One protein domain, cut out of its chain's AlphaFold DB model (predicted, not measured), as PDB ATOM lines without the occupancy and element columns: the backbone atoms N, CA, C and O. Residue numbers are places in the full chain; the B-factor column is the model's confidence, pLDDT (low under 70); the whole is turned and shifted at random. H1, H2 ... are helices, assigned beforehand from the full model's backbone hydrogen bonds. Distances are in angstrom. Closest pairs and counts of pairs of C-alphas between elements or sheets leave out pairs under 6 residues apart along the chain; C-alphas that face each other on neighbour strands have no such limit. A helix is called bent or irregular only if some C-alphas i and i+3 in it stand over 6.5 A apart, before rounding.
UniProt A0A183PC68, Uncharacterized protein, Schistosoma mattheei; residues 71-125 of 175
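Overview. This is residues 71 to 125 of the 175 residues of an uncharacterized protein of Schistosoma mattheei (UniProt A0A183PC68). Two long helices, H1 and then H2, make a narrow open V: the chain folds back at one end, where they come close, and the space between them is otherwise empty. The 55 printed residues hold these two named helices and no named strand, class all helix. The whole is loose, with a radius of gyration of the C-alphas of 14.2 A, and flat, spanning 43 by 22 by 8 A.

Arrangement. H1, residues 77 to 100, has a kink of 26 degrees near residue 91; it is neither bent nor irregular, but only just: C-alphas 90 and 93 are 6.2 A apart. H2, residues 105 to 123, is close to H1 but not clearly touching; their closest C-alphas, those of Leu 98 and Met 105, are 7.4 A apart. They run opposite ways at a shallow tilt of 19 degrees, 15.1 A centre to centre. In H2 every O i to N i+4 pair is within hydrogen-bond range; in H1 17 of 20 are.

Along the chain. H1 measures 35.2 A from C-alpha 77 at (-40.917, -1.006, 45.773). H2 measures 26.3 A and ends with C-alpha 123 at (-31.666, 0.435, 28.872).

Size, cuts and confidence. The C-alphas farthest apart, those of Ala 72 and Pro 103, are 43.2 A apart. The printed part has no cut, and the link from H1 to H2 is tight. Mean pLDDT of the printed part is 73.0; 22 residues are under 70, among them 97 to 107.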
ATOM      1  N   SER A  71     -36.795   8.024  38.000       53.22
ATOM      2  CA  SER A  71     -36.945   8.099  39.455       53.22
ATOM      3  C   SER A  71     -38.244   7.464  39.953       53.22
ATOM      4  O   SER A  71     -38.272   6.946  41.065       53.22
ATOM      5  N   ALA A  72     -39.300   7.473  39.134       59.78
ATOM      6  CA  ALA A  72     -40.592   6.892  39.478       59.78
ATOM      7  C   ALA A  72     -40.535   5.356  39.516       59.78
ATOM      8  O   ALA A  72     -41.028   4.755  40.466       59.78
ATOM      9  N   PHE A  73     -39.850   4.729  38.550       57.38
ATOM     10  CA  PHE A  73     -39.664   3.272  38.514       57.38
ATOM     11  C   PHE A  73     -38.894   2.746  39.736       57.38
ATOM     12  O   PHE A  73     -39.219   1.689  40.259       57.38
ATOM     13  N   LEU A  74     -37.903   3.504  40.224       59.44
ATOM     14  CA  LEU A  74     -37.109   3.134  41.402       59.44
ATOM     15  C   LEU A  74     -37.788   3.451  42.749       59.44
ATOM     16  O   LEU A  74     -37.271   3.059  43.793       59.44
ATOM     17  N   ARG A  75     -38.892   4.207  42.757       65.44
ATOM     18  CA  ARG A  75     -39.650   4.539  43.980       65.44
ATOM     19  C   ARG A  75     -40.750   3.530  44.288       65.44
ATOM     20  O   ARG A  75     -41.195   3.460  45.428       65.44
ATOM     21  N   ASP A  76     -41.167   2.778  43.282       77.62
ATOM     22  CA  ASP A  76     -42.173   1.736  43.391       77.62
ATOM     23  C   ASP A  76     -41.508   0.423  43.836       77.62
ATOM     24  O   ASP A  76     -40.899  -0.304  43.045       77.62
ATOM     25  N   THR A  77     -41.551   0.164  45.145       75.25
ATOM     26  CA  THR A  77     -40.917  -1.006  45.773       75.25
ATOM     27  C   THR A  77     -41.494  -2.322  45.252       75.25
ATOM     28  O   THR A  77     -40.743  -3.287  45.086       75.25
ATOM     29  N   ASP A  78     -42.793  -2.355  44.950       83.62
ATOM     30  CA  ASP A  78     -43.485  -3.555  44.476       83.62
ATOM     31  C   ASP A  78     -43.053  -3.871  43.043       83.62
ATOM     32  O   ASP A  78     -42.572  -4.972  42.759       83.62
ATOM     33  N   ARG A  79     -43.051  -2.856  42.172       79.50
ATOM     34  CA  ARG A  79     -42.578  -2.981  40.786       79.50
ATOM     35  C   ARG A  79     -41.088  -3.323  40.688       79.50
ATOM     36  O   ARG A  79     -40.676  -4.066  39.794       79.50
ATOM     37  N   LEU A  80     -40.264  -2.827  41.615       78.38
ATOM     38  CA  LEU A  80     -38.852  -3.212  41.703       78.38
ATOM     39  C   LEU A  80     -38.658  -4.667  42.120       78.38
ATOM     40  O   LEU A  80     -37.751  -5.330  41.612       78.38
ATOM     41  N   ASN A  81     -39.465  -5.160  43.054       82.19
ATOM     42  CA  ASN A  81     -39.384  -6.548  43.493       82.19
ATOM     43  C   ASN A  81     -39.875  -7.503  42.400       82.19
ATOM     44  O   ASN A  81     -39.204  -8.503  42.141       82.19
ATOM     45  N   GLU A  82     -40.943  -7.159  41.682       84.56
ATOM     46  CA  GLU A  82     -41.385  -7.901  40.497       84.56
ATOM     47  C   GLU A  82     -40.305  -7.946  39.411       84.56
ATOM     48  O   GLU A  82     -39.998  -9.020  38.887       84.56
ATOM     49  N   PHE A  83     -39.663  -6.810  39.115       82.75
ATOM     50  CA  PHE A  83     -38.557  -6.763  38.158       82.75
ATOM     51  C   PHE A  83     -37.388  -7.654  38.595       82.75
ATOM     52  O   PHE A  83     -36.862  -8.412  37.783       82.75
ATOM     53  N   LYS A  84     -37.006  -7.623  39.879       84.56
ATOM     54  CA  LYS A  84     -35.954  -8.496  40.428       84.56
ATOM     55  C   LYS A  84     -36.309  -9.977  40.310       84.56
ATOM     56  O   LYS A  84     -35.442 -10.763  39.943       84.56
ATOM     57  N   ILE A  85     -37.554 -10.360  40.597       86.25
ATOM     58  CA  ILE A  85     -38.017 -11.754  40.487       86.25
ATOM     59  C   ILE A  85     -38.014 -12.197  39.023       86.25
ATOM     60  O   ILE A  85     -37.446 -13.237  38.698       86.25
ATOM     61  N   ALA A  86     -38.583 -11.392  38.125       85.88
ATOM     62  CA  ALA A  86     -38.601 -11.683  36.695       85.88
ATOM     63  C   ALA A  86     -37.182 -11.808  36.120       85.88
ATOM     64  O   ALA A  86     -36.918 -12.683  35.294       85.88
ATOM     65  N   LEU A  87     -36.261 -10.960  36.582       81.38
ATOM     66  CA  LEU A  87     -34.858 -11.008  36.194       81.38
ATOM     67  C   LEU A  87     -34.189 -12.272  36.744       81.38
ATOM     68  O   LEU A  87     -33.648 -13.045  35.964       81.38
ATOM     69  N   ASN A  88     -34.308 -12.563  38.038       83.75
ATOM     70  CA  ASN A  88     -33.746 -13.784  38.624       83.75
ATOM     71  C   ASN A  88     -34.257 -15.054  37.931       83.75
ATOM     72  O   ASN A  88     -33.458 -15.919  37.584       83.75
ATOM     73  N   ASN A  89     -35.555 -15.129  37.629       85.38
ATOM     74  CA  ASN A  89     -36.144 -16.272  36.931       85.38
ATOM     75  C   ASN A  89     -35.582 -16.443  35.508       85.38
ATOM     76  O   ASN A  89     -35.296 -17.563  35.090       85.38
ATOM     77  N   ARG A  90     -35.371 -15.349  34.760       79.31
ATOM     78  CA  ARG A  90     -34.760 -15.398  33.414       79.31
ATOM     79  C   ARG A  90     -33.293 -15.814  33.450       79.31
ATOM     80  O   ARG A  90     -32.808 -16.462  32.528       79.31
ATOM     81  N   PHE A  91     -32.589 -15.441  34.510       76.06
ATOM     82  CA  PHE A  91     -31.180 -15.761  34.695       76.06
ATOM     83  C   PHE A  91     -30.938 -17.144  35.299       76.06
ATOM     84  O   PHE A  91     -29.838 -17.671  35.150       76.06
ATOM     85  N   GLN A  92     -31.945 -17.752  35.925       80.88
ATOM     86  CA  GLN A  92     -31.859 -19.108  36.460       80.88
ATOM     87  C   GLN A  92     -31.527 -20.119  35.354       80.88
ATOM     88  O   GLN A  92     -30.577 -20.885  35.484       80.88
ATOM     89  N   ALA A  93     -32.208 -20.015  34.207       69.25
ATOM     90  CA  ALA A  93     -31.943 -20.856  33.040       69.25
ATOM     91  C   ALA A  93     -30.499 -20.715  32.523       69.25
ATOM     92  O   ALA A  93     -29.895 -21.697  32.106       69.25
ATOM     93  N   LEU A  94     -29.921 -19.510  32.593       67.44
ATOM     94  CA  LEU A  94     -28.530 -19.266  32.203       67.44
ATOM     95  C   LEU A  94     -27.535 -19.853  33.206       67.44
ATOM     96  O   LEU A  94     -26.474 -20.309  32.799       67.44
ATOM     97  N   GLN A  95     -27.855 -19.837  34.502       69.69
ATOM     98  CA  GLN A  95     -27.010 -20.441  35.535       69.69
ATOM     99  C   GLN A  95     -27.015 -21.966  35.465       69.69
ATOM    100  O   GLN A  95     -25.978 -22.577  35.706       69.69
ATOM    101  N   ASP A  96     -28.158 -22.570  35.148       74.44
ATOM    102  CA  ASP A  96     -28.272 -24.023  35.036       74.44
ATOM    103  C   ASP A  96     -27.604 -24.532  33.754       74.44
ATOM    104  O   ASP A  96     -26.869 -25.514  33.812       74.44
ATOM    105  N   LEU A  97     -27.702 -23.784  32.646       69.44
ATOM    106  CA  LEU A  97     -26.880 -24.022  31.451       69.44
ATOM    107  C   LEU A  97     -25.375 -23.916  31.766       69.44
ATOM    108  O   LEU A  97     -24.571 -24.672  31.228       69.44
ATOM    109  N   LEU A  98     -24.994 -23.006  32.676       62.62
ATOM    110  CA  LEU A  98     -23.598 -22.777  33.051       62.62
ATOM    111  C   LEU A  98     -22.966 -23.910  33.881       62.62
ATOM    112  O   LEU A  98     -21.748 -23.945  34.036       62.62
ATOM    113  N   LYS A  99     -23.767 -24.808  34.458       66.94
ATOM    114  CA  LYS A  99     -23.259 -25.936  35.258       66.94
ATOM    115  C   LYS A  99     -22.924 -27.160  34.403       66.94
ATOM    116  O   LYS A  99     -22.161 -28.006  34.851       66.94
ATOM    117  N   GLU A 100     -23.465 -27.241  33.189       65.69
ATOM    118  CA  GLU A 100     -23.374 -28.432  32.333       65.69
ATOM    119  C   GLU A 100     -22.159 -28.418  31.369       65.69
ATOM    120  O   GLU A 100     -21.787 -29.466  30.851       65.69
ATOM    121  N   GLU A 101     -21.487 -27.276  31.133       60.31
ATOM    122  CA  GLU A 101     -20.506 -27.122  30.025       60.31
ATOM    123  C   GLU A 101     -19.138 -26.501  30.444       60.31
ATOM    124  O   GLU A 101     -18.608 -25.585  29.822       60.31
ATOM    125  N   GLU A 102     -18.548 -26.952  31.552       56.97
ATOM    126  CA  GLU A 102     -17.449 -26.283  32.294       56.97
ATOM    127  C   GLU A 102     -16.189 -25.769  31.521       56.97
ATOM    128  O   GLU A 102     -15.745 -24.656  31.823       56.97
ATOM    129  N   PRO A 103     -15.560 -26.448  30.533       55.62
ATOM    130  CA  PRO A 103     -14.223 -26.031  30.069       55.62
ATOM    131  C   PRO A 103     -14.187 -25.138  28.809       55.62
ATOM    132  O   PRO A 103     -13.253 -24.349  28.652       55.62
ATOM    133  N   THR A 104     -15.188 -25.197  27.923       56.06
ATOM    134  CA  THR A 104     -15.323 -24.321  26.730       56.06
ATOM    135  C   THR A 104     -16.118 -23.043  27.028       56.06
ATOM    136  O   THR A 104     -16.002 -22.039  26.319       56.06
ATOM    137  N   MET A 105     -16.876 -23.035  28.124       56.12
ATOM    138  CA  MET A 105     -17.853 -21.999  28.453       56.12
ATOM    139  C   MET A 105     -17.268 -20.712  29.041       56.12
ATOM    140  O   MET A 105     -17.940 -19.684  29.033       56.12
ATOM    141  N   LYS A 106     -16.006 -20.683  29.486       62.97
ATOM    142  CA  LYS A 106     -15.399 -19.460  30.053       62.97
ATOM    143  C   LYS A 106     -15.374 -18.285  29.062       62.97
ATOM    144  O   LYS A 106     -15.553 -17.136  29.473       62.97
ATOM    145  N   GLY A 107     -15.175 -18.568  27.771       69.00
ATOM    146  CA  GLY A 107     -15.246 -17.569  26.697       69.00
ATOM    147  C   GLY A 107     -16.678 -17.091  26.444       69.00
ATOM    148  O   GLY A 107     -16.935 -15.887  26.430       69.00
ATOM    149  N   ASN A 108     -17.621 -18.030  26.360       72.31
ATOM    150  CA  ASN A 108     -19.044 -17.750  26.134       72.31
ATOM    151  C   ASN A 108     -19.667 -16.980  27.313       72.31
ATOM    152  O   ASN A 108     -20.419 -16.028  27.120       72.31
ATOM    153  N   TRP A 109     -19.272 -17.315  28.541       72.19
ATOM    154  CA  TRP A 109     -19.666 -16.635  29.774       72.19
ATOM    155  C   TRP A 109     -19.181 -15.189  29.831       72.19
ATOM    156  O   TRP A 109     -19.902 -14.300  30.291       72.19
ATOM    157  N   LYS A 110     -17.961 -14.936  29.344       79.75
ATOM    158  CA  LYS A 110     -17.441 -13.577  29.199       79.75
ATOM    159  C   LYS A 110     -18.286 -12.786  28.195       79.75
ATOM    160  O   LYS A 110     -18.723 -11.689  28.531       79.75
ATOM    161  N   GLY A 111     -18.606 -13.380  27.043       81.44
ATOM    162  CA  GLY A 111     -19.476 -12.763  26.035       81.44
ATOM    163  C   GLY A 111     -20.886 -12.461  26.554       81.44
ATOM    164  O   GLY A 111     -21.392 -11.360  26.361       81.44
ATOM    165  N   MET A 112     -21.501 -13.386  27.298       78.88
ATOM    166  CA  MET A 112     -22.817 -13.169  27.919       78.88
ATOM    167  C   MET A 112     -22.796 -12.056  28.966       78.88
ATOM    168  O   MET A 112     -23.703 -11.225  28.994       78.88
ATOM    169  N   LYS A 113     -21.763 -12.004  29.814       79.25
ATOM    170  CA  LYS A 113     -21.592 -10.912  30.785       79.25
ATOM    171  C   LYS A 113     -21.462  -9.560  30.098       79.25
ATOM    172  O   LYS A 113     -22.056  -8.588  30.560       79.25
ATOM    173  N   GLU A 114     -20.695  -9.499  29.016       82.00
ATOM    174  CA  GLU A 114     -20.493  -8.278  28.236       82.00
ATOM    175  C   GLU A 114     -21.787  -7.847  27.534       82.00
ATOM    176  O   GLU A 114     -22.181  -6.689  27.669       82.00
ATOM    177  N   ALA A 115     -22.509  -8.775  26.897       82.75
ATOM    178  CA  ALA A 115     -23.795  -8.506  26.253       82.75
ATOM    179  C   ALA A 115     -24.835  -7.978  27.249       82.75
ATOM    180  O   ALA A 115     -25.467  -6.953  27.010       82.75
ATOM    181  N   LEU A 116     -24.953  -8.615  28.415       81.81
ATOM    182  CA  LEU A 116     -25.855  -8.169  29.476       81.81
ATOM    183  C   LEU A 116     -25.464  -6.816  30.057       81.81
ATOM    184  O   LEU A 116     -26.328  -5.978  30.304       81.81
ATOM    185  N   THR A 117     -24.167  -6.588  30.268       77.94
ATOM    186  CA  THR A 117     -23.670  -5.286  30.729       77.94
ATOM    187  C   THR A 117     -23.986  -4.204  29.697       77.94
ATOM    188  O   THR A 117     -24.424  -3.124  30.085       77.94
ATOM    189  N   SER A 118     -23.854  -4.507  28.402       81.75
ATOM    190  CA  SER A 118     -24.197  -3.606  27.298       81.75
ATOM    191  C   SER A 118     -25.694  -3.298  27.249       81.75
ATOM    192  O   SER A 118     -26.071  -2.131  27.221       81.75
ATOM    193  N   THR A 119     -26.567  -4.309  27.317       80.19
ATOM    194  CA  THR A 119     -28.026  -4.093  27.322       80.19
ATOM    195  C   THR A 119     -28.471  -3.315  28.561       80.19
ATOM    196  O   THR A 119     -29.286  -2.403  28.460       80.19
ATOM    197  N   CYS A 120     -27.910  -3.605  29.738       73.38
ATOM    198  CA  CYS A 120     -28.174  -2.820  30.945       73.38
ATOM    199  C   CYS A 120     -27.689  -1.369  30.807       73.38
ATOM    200  O   CYS A 120     -28.383  -0.461  31.256       73.38
ATOM    201  N   GLN A 121     -26.531  -1.130  30.185       72.94
ATOM    202  CA  GLN A 121     -26.022   0.218  29.903       72.94
ATOM    203  C   GLN A 121     -26.872   0.976  28.879       72.94
ATOM    204  O   GLN A 121     -26.981   2.194  28.981       72.94
ATOM    205  N   GLU A 122     -27.469   0.282  27.915       72.50
ATOM    206  CA  GLU A 122     -28.365   0.862  26.914       72.50
ATOM    207  C   GLU A 122     -29.733   1.208  27.519       72.50
ATOM    208  O   GLU A 122     -30.200   2.336  27.386       72.50
ATOM    209  N   VAL A 123     -30.336   0.270  28.258       69.31
ATOM    210  CA  VAL A 123     -31.666   0.435  28.872       69.31
ATOM    211  C   VAL A 123     -31.646   1.429  30.031       69.31
ATOM    212  O   VAL A 123     -32.556   2.244  30.157       69.31
ATOM    213  N   LEU A 124     -30.634   1.364  30.901       67.69
ATOM    214  CA  LEU A 124     -30.524   2.251  32.067       67.69
ATOM    215  C   LEU A 124     -29.733   3.530  31.764       67.69
ATOM    216  O   LEU A 124     -29.680   4.432  32.603       67.69
ATOM    217  N   GLY A 125     -29.103   3.598  30.589       63.19
ATOM    218  CA  GLY A 125     -28.138   4.626  30.235       63.19
ATOM    219  C   GLY A 125     -26.821   4.483  31.009       63.19
ATOM    220  O   GLY A 125     -26.775   4.195  32.210       63.19
TER     221      GLY A 125